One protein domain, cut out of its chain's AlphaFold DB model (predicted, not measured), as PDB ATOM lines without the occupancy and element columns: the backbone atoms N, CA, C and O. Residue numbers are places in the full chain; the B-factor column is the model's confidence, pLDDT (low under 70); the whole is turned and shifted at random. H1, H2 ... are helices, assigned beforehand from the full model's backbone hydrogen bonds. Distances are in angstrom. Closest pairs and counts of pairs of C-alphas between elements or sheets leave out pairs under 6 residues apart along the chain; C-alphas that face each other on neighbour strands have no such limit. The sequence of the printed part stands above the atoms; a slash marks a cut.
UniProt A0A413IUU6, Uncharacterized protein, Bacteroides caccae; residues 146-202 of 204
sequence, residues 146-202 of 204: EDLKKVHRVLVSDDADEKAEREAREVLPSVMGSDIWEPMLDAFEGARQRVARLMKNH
ATOM      1  N   GLU A 146      28.096  48.949 -35.245       78.25
ATOM      2  CA  GLU A 146      27.426  47.722 -35.660       78.25
ATOM      3  C   GLU A 146      28.035  47.132 -36.942       78.25
ATOM      4  O   GLU A 146      28.186  45.917 -37.052       78.25
ATOM      5  N   ASP A 147      28.456  47.975 -37.886       81.00
ATOM      6  CA  ASP A 147      29.134  47.535 -39.109       81.00
ATOM      7  C   ASP A 147      30.521  46.979 -38.800       81.00
ATOM      8  O   ASP A 147      30.881  45.901 -39.277       81.00
ATOM      9  N   LEU A 148      31.264  47.643 -37.914       82.25
ATOM     10  CA  LEU A 148      32.566  47.155 -37.467       82.25
ATOM     11  C   LEU A 148      32.437  45.821 -36.718       82.25
ATOM     12  O   LEU A 148      33.208  44.891 -36.954       82.25
ATOM     13  N   LYS A 149      31.411  45.682 -35.874       83.12
ATOM     14  CA  LYS A 149      31.114  44.451 -35.130       83.12
ATOM     15  C   LYS A 149      30.766  43.277 -36.048       83.12
ATOM     16  O   LYS A 149      31.196  42.151 -35.781       83.12
ATOM     17  N   LYS A 150      30.023  43.516 -37.134       82.44
ATOM     18  CA  LYS A 150      29.708  42.491 -38.147       82.44
ATOM     19  C   LYS A 150      30.972  41.979 -38.834       82.44
ATOM     20  O   LYS A 150      31.155  40.768 -38.940       82.44
ATOM     21  N   VAL A 151      31.867  42.884 -39.235       82.38
ATOM     22  CA  VAL A 151      33.156  42.520 -39.847       82.38
ATOM     23  C   VAL A 151      34.041  41.784 -38.846       82.38
ATOM     24  O   VAL A 151      34.534  40.698 -39.144       82.38
ATOM     25  N   HIS A 152      34.166  42.310 -37.629       82.12
ATOM     26  CA  HIS A 152      34.918  41.695 -36.538       82.12
ATOM     27  C   HIS A 152      34.476  40.250 -36.265       82.12
ATOM     28  O   HIS A 152      35.312  39.365 -36.108       82.12
ATOM     29  N   ARG A 153      33.167  39.968 -36.266       80.19
ATOM     30  CA  ARG A 153      32.642  38.608 -36.050       80.19
ATOM     31  C   ARG A 153      33.165  37.594 -37.077       80.19
ATOM     32  O   ARG A 153      33.439  36.457 -36.705       80.19
ATOM     33  N   VAL A 154      33.334  38.007 -38.332       80.50
ATOM     34  CA  VAL A 154      33.869  37.164 -39.420       80.50
ATOM     35  C   VAL A 154      35.402  37.113 -39.411       80.50
ATOM     36  O   VAL A 154      36.003  36.140 -39.860       80.50
ATOM     37  N   LEU A 155      36.057  38.142 -38.874       80.56
ATOM     38  CA  LEU A 155      37.509  38.155 -38.692       80.56
ATOM     39  C   LEU A 155      37.960  37.200 -37.583       80.56
ATOM     40  O   LEU A 155      38.948  36.484 -37.754       80.56
ATOM     41  N   VAL A 156      37.222  37.165 -36.472       82.50
ATOM     42  CA  VAL A 156      37.554  36.371 -35.281       82.50
ATOM     43  C   VAL A 156      37.235  34.888 -35.454       82.50
ATOM     44  O   VAL A 156      38.033  34.042 -35.045       82.50
ATOM     45  N   SER A 157      36.113  34.562 -36.097       77.62
ATOM     46  CA  SER A 157      35.626  33.184 -36.217       77.62
ATOM     47  C   SER A 157      35.687  32.686 -37.661       77.62
ATOM     48  O   SER A 157      35.125  33.318 -38.550       77.62
ATOM     49  N   ASP A 158      36.323  31.529 -37.892       67.88
ATOM     50  CA  ASP A 158      36.331  30.860 -39.210       67.88
ATOM     51  C   ASP A 158      34.943  30.293 -39.592       67.88
ATOM     52  O   ASP A 158      34.645  30.197 -40.777       67.88
ATOM     53  N   ASP A 159      34.092  29.968 -38.608       64.12
ATOM     54  CA  ASP A 159      32.738  29.410 -38.789       64.12
ATOM     55  C   ASP A 159      31.647  30.463 -38.524       64.12
ATOM     56  O   ASP A 159      30.747  30.277 -37.699       64.12
ATOM     57  N   ALA A 160      31.751  31.632 -39.153       71.06
ATOM     58  CA  ALA A 160      30.692  32.630 -39.045       71.06
ATOM     59  C   ALA A 160      29.418  32.149 -39.768       71.06
ATOM     60  O   ALA A 160      29.483  31.595 -40.862       71.06
ATOM     61  N   ASP A 161      28.246  32.392 -39.167       77.88
ATOM     62  CA  ASP A 161      26.949  32.064 -39.775       77.88
ATOM     63  C   ASP A 161      26.854  32.648 -41.200       77.88
ATOM     64  O   ASP A 161      27.240  33.797 -41.414       77.88
ATOM     65  N   GLU A 162      26.241  31.943 -42.163       78.69
ATOM     66  CA  GLU A 162      26.068  32.448 -43.546       78.69
ATOM     67  C   GLU A 162      25.403  33.837 -43.600       78.69
ATOM     68  O   GLU A 162      25.658  34.650 -44.492       78.69
ATOM     69  N   LYS A 163      24.541  34.128 -42.620       78.81
ATOM     70  CA  LYS A 163      23.921  35.442 -42.442       78.81
ATOM     71  C   LYS A 163      24.943  36.503 -42.012       78.81
ATOM     72  O   LYS A 163      24.935  37.595 -42.570       78.81
ATOM     73  N   ALA A 164      25.825  36.175 -41.070       75.94
ATOM     74  CA  ALA A 164      26.883  37.067 -40.602       75.94
ATOM     75  C   ALA A 164      27.934  37.307 -41.694       75.94
ATOM     76  O   ALA A 164      28.379  38.438 -41.870       75.94
ATOM     77  N   GLU A 165      28.266  36.286 -42.486       78.50
ATOM     78  CA  GLU A 165      29.100  36.456 -43.675       78.50
ATOM     79  C   GLU A 165      28.462  37.405 -44.693       78.50
ATOM     80  O   GLU A 165      29.152  38.252 -45.255       78.50
ATOM     81  N   ARG A 166      27.153  37.284 -44.942       78.88
ATOM     82  CA  ARG A 166      26.437  38.162 -45.878       78.88
ATOM     83  C   ARG A 166      26.413  39.610 -45.394       78.88
ATOM     84  O   ARG A 166      26.724  40.506 -46.171       78.88
ATOM     85  N   GLU A 167      26.098  39.824 -44.122       81.75
ATOM     86  CA  GLU A 167      26.095  41.156 -43.514       81.75
ATOM     87  C   GLU A 167      27.494  41.776 -43.528       81.75
ATOM     88  O   GLU A 167      27.648  42.923 -43.938       81.75
ATOM     89  N   ALA A 168      28.527  41.007 -43.168       82.31
ATOM     90  CA  ALA A 168      29.911  41.455 -43.247       82.31
ATOM     91  C   ALA A 168      30.313  41.808 -44.685       82.31
ATOM     92  O   ALA A 168      30.998  42.802 -44.884       82.31
ATOM     93  N   ARG A 169      29.866  41.056 -45.701       78.62
ATOM     94  CA  ARG A 169      30.159  41.337 -47.122       78.62
ATOM     95  C   ARG A 169      29.597  42.673 -47.607       78.62
ATOM     96  O   ARG A 169      30.232  43.298 -48.449       78.62
ATOM     97  N   GLU A 170      28.439  43.104 -47.112       81.44
ATOM     98  CA  GLU A 170      27.846  44.395 -47.493       81.44
ATOM     99  C   GLU A 170      28.644  45.570 -46.921       81.44
ATOM    100  O   GLU A 170      28.851  46.576 -47.599       81.44
ATOM    101  N   VAL A 171      29.142  45.420 -45.693       81.88
ATOM    102  CA  VAL A 171      29.864  46.487 -44.988       81.88
ATOM    103  C   VAL A 171      31.374  46.447 -45.218       81.88
ATOM    104  O   VAL A 171      32.036  47.468 -45.055       81.88
ATOM    105  N   LEU A 172      31.933  45.309 -45.640       79.56
ATOM    106  CA  LEU A 172      33.372  45.121 -45.846       79.56
ATOM    107  C   LEU A 172      33.988  46.162 -46.794       79.56
ATOM    108  O   LEU A 172      35.010  46.733 -46.427       79.56
ATOM    109  N   PRO A 173      33.410  46.444 -47.983       80.75
ATOM    110  CA  PRO A 173      33.940  47.457 -48.898       80.75
ATOM    111  C   PRO A 173      33.967  48.850 -48.283       80.75
ATOM    112  O   PRO A 173      34.880  49.625 -48.548       80.75
ATOM    113  N   SER A 174      32.980  49.128 -47.433       76.62
ATOM    114  CA  SER A 174      32.901  50.343 -46.639       76.62
ATOM    115  C   SER A 174      34.056  50.385 -45.635       76.62
ATOM    116  O   SER A 174      34.861  51.307 -45.663       76.62
ATOM    117  N   VAL A 175      34.195  49.350 -44.803       75.81
ATOM    118  CA  VAL A 175      35.174  49.300 -43.707       75.81
ATOM    119  C   VAL A 175      36.621  49.224 -44.210       75.81
ATOM    120  O   VAL A 175      37.496  49.796 -43.572       75.81
ATOM    121  N   MET A 176      36.886  48.603 -45.367       74.88
ATOM    122  CA  MET A 176      38.225  48.496 -45.977       74.88
ATOM    123  C   MET A 176      38.896  49.844 -46.282       74.88
ATOM    124  O   MET A 176      40.118  49.898 -46.376       74.88
ATOM    125  N   GLY A 177      38.118  50.917 -46.452       73.62
ATOM    126  CA  GLY A 177      38.636  52.272 -46.663       73.62
ATOM    127  C   GLY A 177      38.907  53.054 -45.376       73.62
ATOM    128  O   GLY A 177      39.285  54.217 -45.463       73.62
ATOM    129  N   SER A 178      38.677  52.449 -44.205       75.00
ATOM    130  CA  SER A 178      38.836  53.109 -42.907       75.00
ATOM    131  C   SER A 178      40.235  52.923 -42.324       75.00
ATOM    132  O   SER A 178      40.867  51.882 -42.508       75.00
ATOM    133  N   ASP A 179      40.665  53.888 -41.515       75.75
ATOM    134  CA  ASP A 179      41.943  53.832 -40.795       75.75
ATOM    135  C   ASP A 179      41.989  52.707 -39.737       75.75
ATOM    136  O   ASP A 179      43.064  52.292 -39.311       75.75
ATOM    137  N   ILE A 180      40.826  52.162 -39.349       75.06
ATOM    138  CA  ILE A 180      40.685  51.052 -38.386       75.06
ATOM    139  C   ILE A 180      40.833  49.684 -39.065       75.06
ATOM    140  O   ILE A 180      41.105  48.684 -38.397       75.06
ATOM    141  N   TRP A 181      40.701  49.612 -40.390       81.88
ATOM    142  CA  TRP A 181      40.776  48.355 -41.129       81.88
ATOM    143  C   TRP A 181      42.094  47.612 -40.909       81.88
ATOM    144  O   TRP A 181      42.094  46.431 -40.565       81.88
ATOM    145  N   GLU A 182      43.213  48.312 -41.072       83.00
ATOM    146  CA  GLU A 182      44.546  47.727 -40.936       83.00
ATOM    147  C   GLU A 182      44.845  47.287 -39.490       83.00
ATOM    148  O   GLU A 182      45.193  46.117 -39.306       83.00
ATOM    149  N   PRO A 183      44.622  48.124 -38.451       82.69
ATOM    150  CA  PRO A 183      44.722  47.697 -37.055       82.69
ATOM    151  C   PRO A 183      43.830  46.499 -36.708       82.69
ATOM    152  O   PRO A 183      44.251  45.596 -35.985       82.69
ATOM    153  N   MET A 184      42.604  46.455 -37.237       78.75
ATOM    154  CA  MET A 184      41.664  45.364 -36.976       78.75
ATOM    155  C   MET A 184      42.115  44.050 -37.626       78.75
ATOM    156  O   MET A 184      41.937  42.984 -37.043       78.75
ATOM    157  N   LEU A 185      42.713  44.105 -38.817       83.69
ATOM    158  CA  LEU A 185      43.284  42.928 -39.472       83.69
ATOM    159  C   LEU A 185      44.566  42.427 -38.798       83.69
ATOM    160  O   LEU A 185      44.822  41.226 -38.840       83.69
ATOM    161  N   ASP A 186      45.375  43.323 -38.232       83.62
ATOM    162  CA  ASP A 186      46.634  42.976 -37.558       83.62
ATOM    163  C   ASP A 186      46.393  42.364 -36.168       83.62
ATOM    164  O   ASP A 186      47.112  41.462 -35.740       83.62
ATOM    165  N   ALA A 187      45.317  42.784 -35.493       81.12
ATOM    166  CA  ALA A 187      44.917  42.248 -34.194       81.12
ATOM    167  C   ALA A 187      44.490  40.766 -34.232       81.12
ATOM    168  O   ALA A 187      44.578  40.079 -33.213       81.12
ATOM    169  N   PHE A 188      44.031  40.261 -35.385       81.69
ATOM    170  CA  PHE A 188      43.539  38.889 -35.528       81.69
ATOM    171  C   PHE A 188      44.398  38.076 -36.496       81.69
ATOM    172  O   PHE A 188      44.452  38.328 -37.699       81.69
ATOM    173  N   GLU A 189      45.027  37.019 -35.991       78.00
ATOM    174  CA  GLU A 189      45.830  36.127 -36.823       78.00
ATOM    175  C   GLU A 189      44.958  35.437 -37.890       78.00
ATOM    176  O   GLU A 189      43.915  34.851 -37.604       78.00
ATOM    177  N   GLY A 190      45.360  35.543 -39.160       79.62
ATOM    178  CA  GLY A 190      44.620  34.956 -40.282       79.62
ATOM    179  C   GLY A 190      43.396  35.753 -40.760       79.62
ATOM    180  O   GLY A 190      42.792  35.372 -41.768       79.62
ATOM    181  N   ALA A 191      43.073  36.896 -40.144       82.94
ATOM    182  CA  ALA A 191      41.983  37.790 -40.556       82.94
ATOM    183  C   ALA A 191      42.001  38.125 -42.056       82.94
ATOM    184  O   ALA A 191      40.994  37.995 -42.755       82.94
ATOM    185  N   ARG A 192      43.178  38.476 -42.587       80.81
ATOM    186  CA  ARG A 192      43.369  38.789 -44.015       80.81
ATOM    187  C   ARG A 192      43.016  37.620 -44.938       80.81
ATOM    188  O   ARG A 192      42.427  37.825 -45.998       80.81
ATOM    189  N   GLN A 193      43.351  36.388 -44.546       82.31
ATOM    190  CA  GLN A 193      43.023  35.191 -45.328       82.31
ATOM    191  C   GLN A 193      41.527  34.876 -45.285       82.31
ATOM    192  O   GLN A 193      40.962  34.488 -46.311       82.31
ATOM    193  N   ARG A 194      40.876  35.083 -44.137       80.69
ATOM    194  CA  ARG A 194      39.425  34.906 -43.973       80.69
ATOM    195  C   ARG A 194      38.640  35.913 -44.806       80.69
ATOM    196  O   ARG A 194      37.750  35.526 -45.556       80.69
ATOM    197  N   VAL A 195      39.059  37.175 -44.794       81.00
ATOM    198  CA  VAL A 195      38.500  38.232 -45.652       81.00
ATOM    199  C   VAL A 195      38.675  37.921 -47.134       81.00
ATOM    200  O   VAL A 195      37.727  38.032 -47.911       81.00
ATOM    201  N   ALA A 196      39.867  37.487 -47.542       82.69
ATOM    202  CA  ALA A 196      40.113  37.105 -48.927       82.69
ATOM    203  C   ALA A 196      39.229  35.920 -49.358       82.69
ATOM    204  O   ALA A 196      38.729  35.902 -50.483       82.69
ATOM    205  N   ARG A 197      38.996  34.946 -48.465       80.12
ATOM    206  CA  ARG A 197      38.078  33.819 -48.700       80.12
ATOM    207  C   ARG A 197      36.630  34.298 -48.832       80.12
ATOM    208  O   ARG A 197      35.949  33.897 -49.774       80.12
ATOM    209  N   LEU A 198      36.199  35.200 -47.953       80.81
ATOM    210  CA  LEU A 198      34.870  35.809 -47.971       80.81
ATOM    211  C   LEU A 198      34.596  36.551 -49.291       80.81
ATOM    212  O   LEU A 198      33.533  36.379 -49.887       80.81
ATOM    213  N   MET A 199      35.574  37.321 -49.783       78.69
ATOM    214  CA  MET A 199      35.474  38.007 -51.077       78.69
ATOM    215  C   MET A 199      35.506  37.035 -52.263       78.69
ATOM    216  O   MET A 199      34.741  37.186 -53.213       78.69
ATOM    217  N   LYS A 200      36.354  36.001 -52.217       77.19
ATOM    218  CA  LYS A 200      36.482  35.014 -53.301       77.19
ATOM    219  C   LYS A 200      35.209  34.185 -53.500       77.19
ATOM    220  O   LYS A 200      34.863  33.873 -54.636       77.19
ATOM    221  N   ASN A 201      34.491  33.884 -52.421       68.94
ATOM    222  CA  ASN A 201      33.225  33.144 -52.452       68.94
ATOM    223  C   ASN A 201      32.041  33.956 -53.029       68.94
ATOM    224  O   ASN A 201      30.937  33.429 -53.105       68.94
ATOM    225  N   HIS A 202      32.231  35.228 -53.403       61.91
ATOM    226  CA  HIS A 202      31.219  36.058 -54.076       61.91
ATOM    227  C   HIS A 202      31.265  35.916 -55.610       61.91
ATOM    228  O   HIS A 202      30.292  36.218 -56.287       61.91
TER     229      HIS A 202
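AT A GLANCE: This is residues 146 to 202 of the 204 residues of an uncharacterized protein of Bacteroides caccae (UniProt A0A413IUU6). Helices H1 and H2 cross as a steep X, H4 packs on H1's last residues, and short H3 sits to one side. You find 57 residues with four named helices, H1 to H4 in order, and no named strand: all helix. The whole is compact and rounded, radius of gyration of the C-alphas 10.0 A, spans 26 by 21 by 19 A.

HOW THE PARTS SIT: Start at H1, residues 146 to 156; it touches H2, residues 162 to 175, at 66 degrees, a steep tilt, closest C-alphas Val 151 and Ala 168, 4.8 A. H4, residues 191 to 200, touches H1 about perpendicular, 77 degrees, closest C-alphas Leu 155 and Ala 191, 4.9 A. H3, residues 181 to 187, is close to H4 but not clearly touching, closest C-alphas Leu 185 and Ala 191, 5.4 A. Every O i to N i+4 pair is within hydrogen-bond range in H3 and H4, 6 of 7 in H1, 8 of 10 in H2.

IN THESE COORDINATES: Find C-alpha 146 at (27.426, 47.722, -35.660); H1 runs 15.2 A, H2 19.2 A, H3 10.1 A, and H4 14.2 A to C-alpha 200 at (36.482, 35.014, -53.301).

THE WHOLE: The printed part has no cut, its links are tight, and pLDDT is under 70 at residues 158 to 159 and 201 to 202.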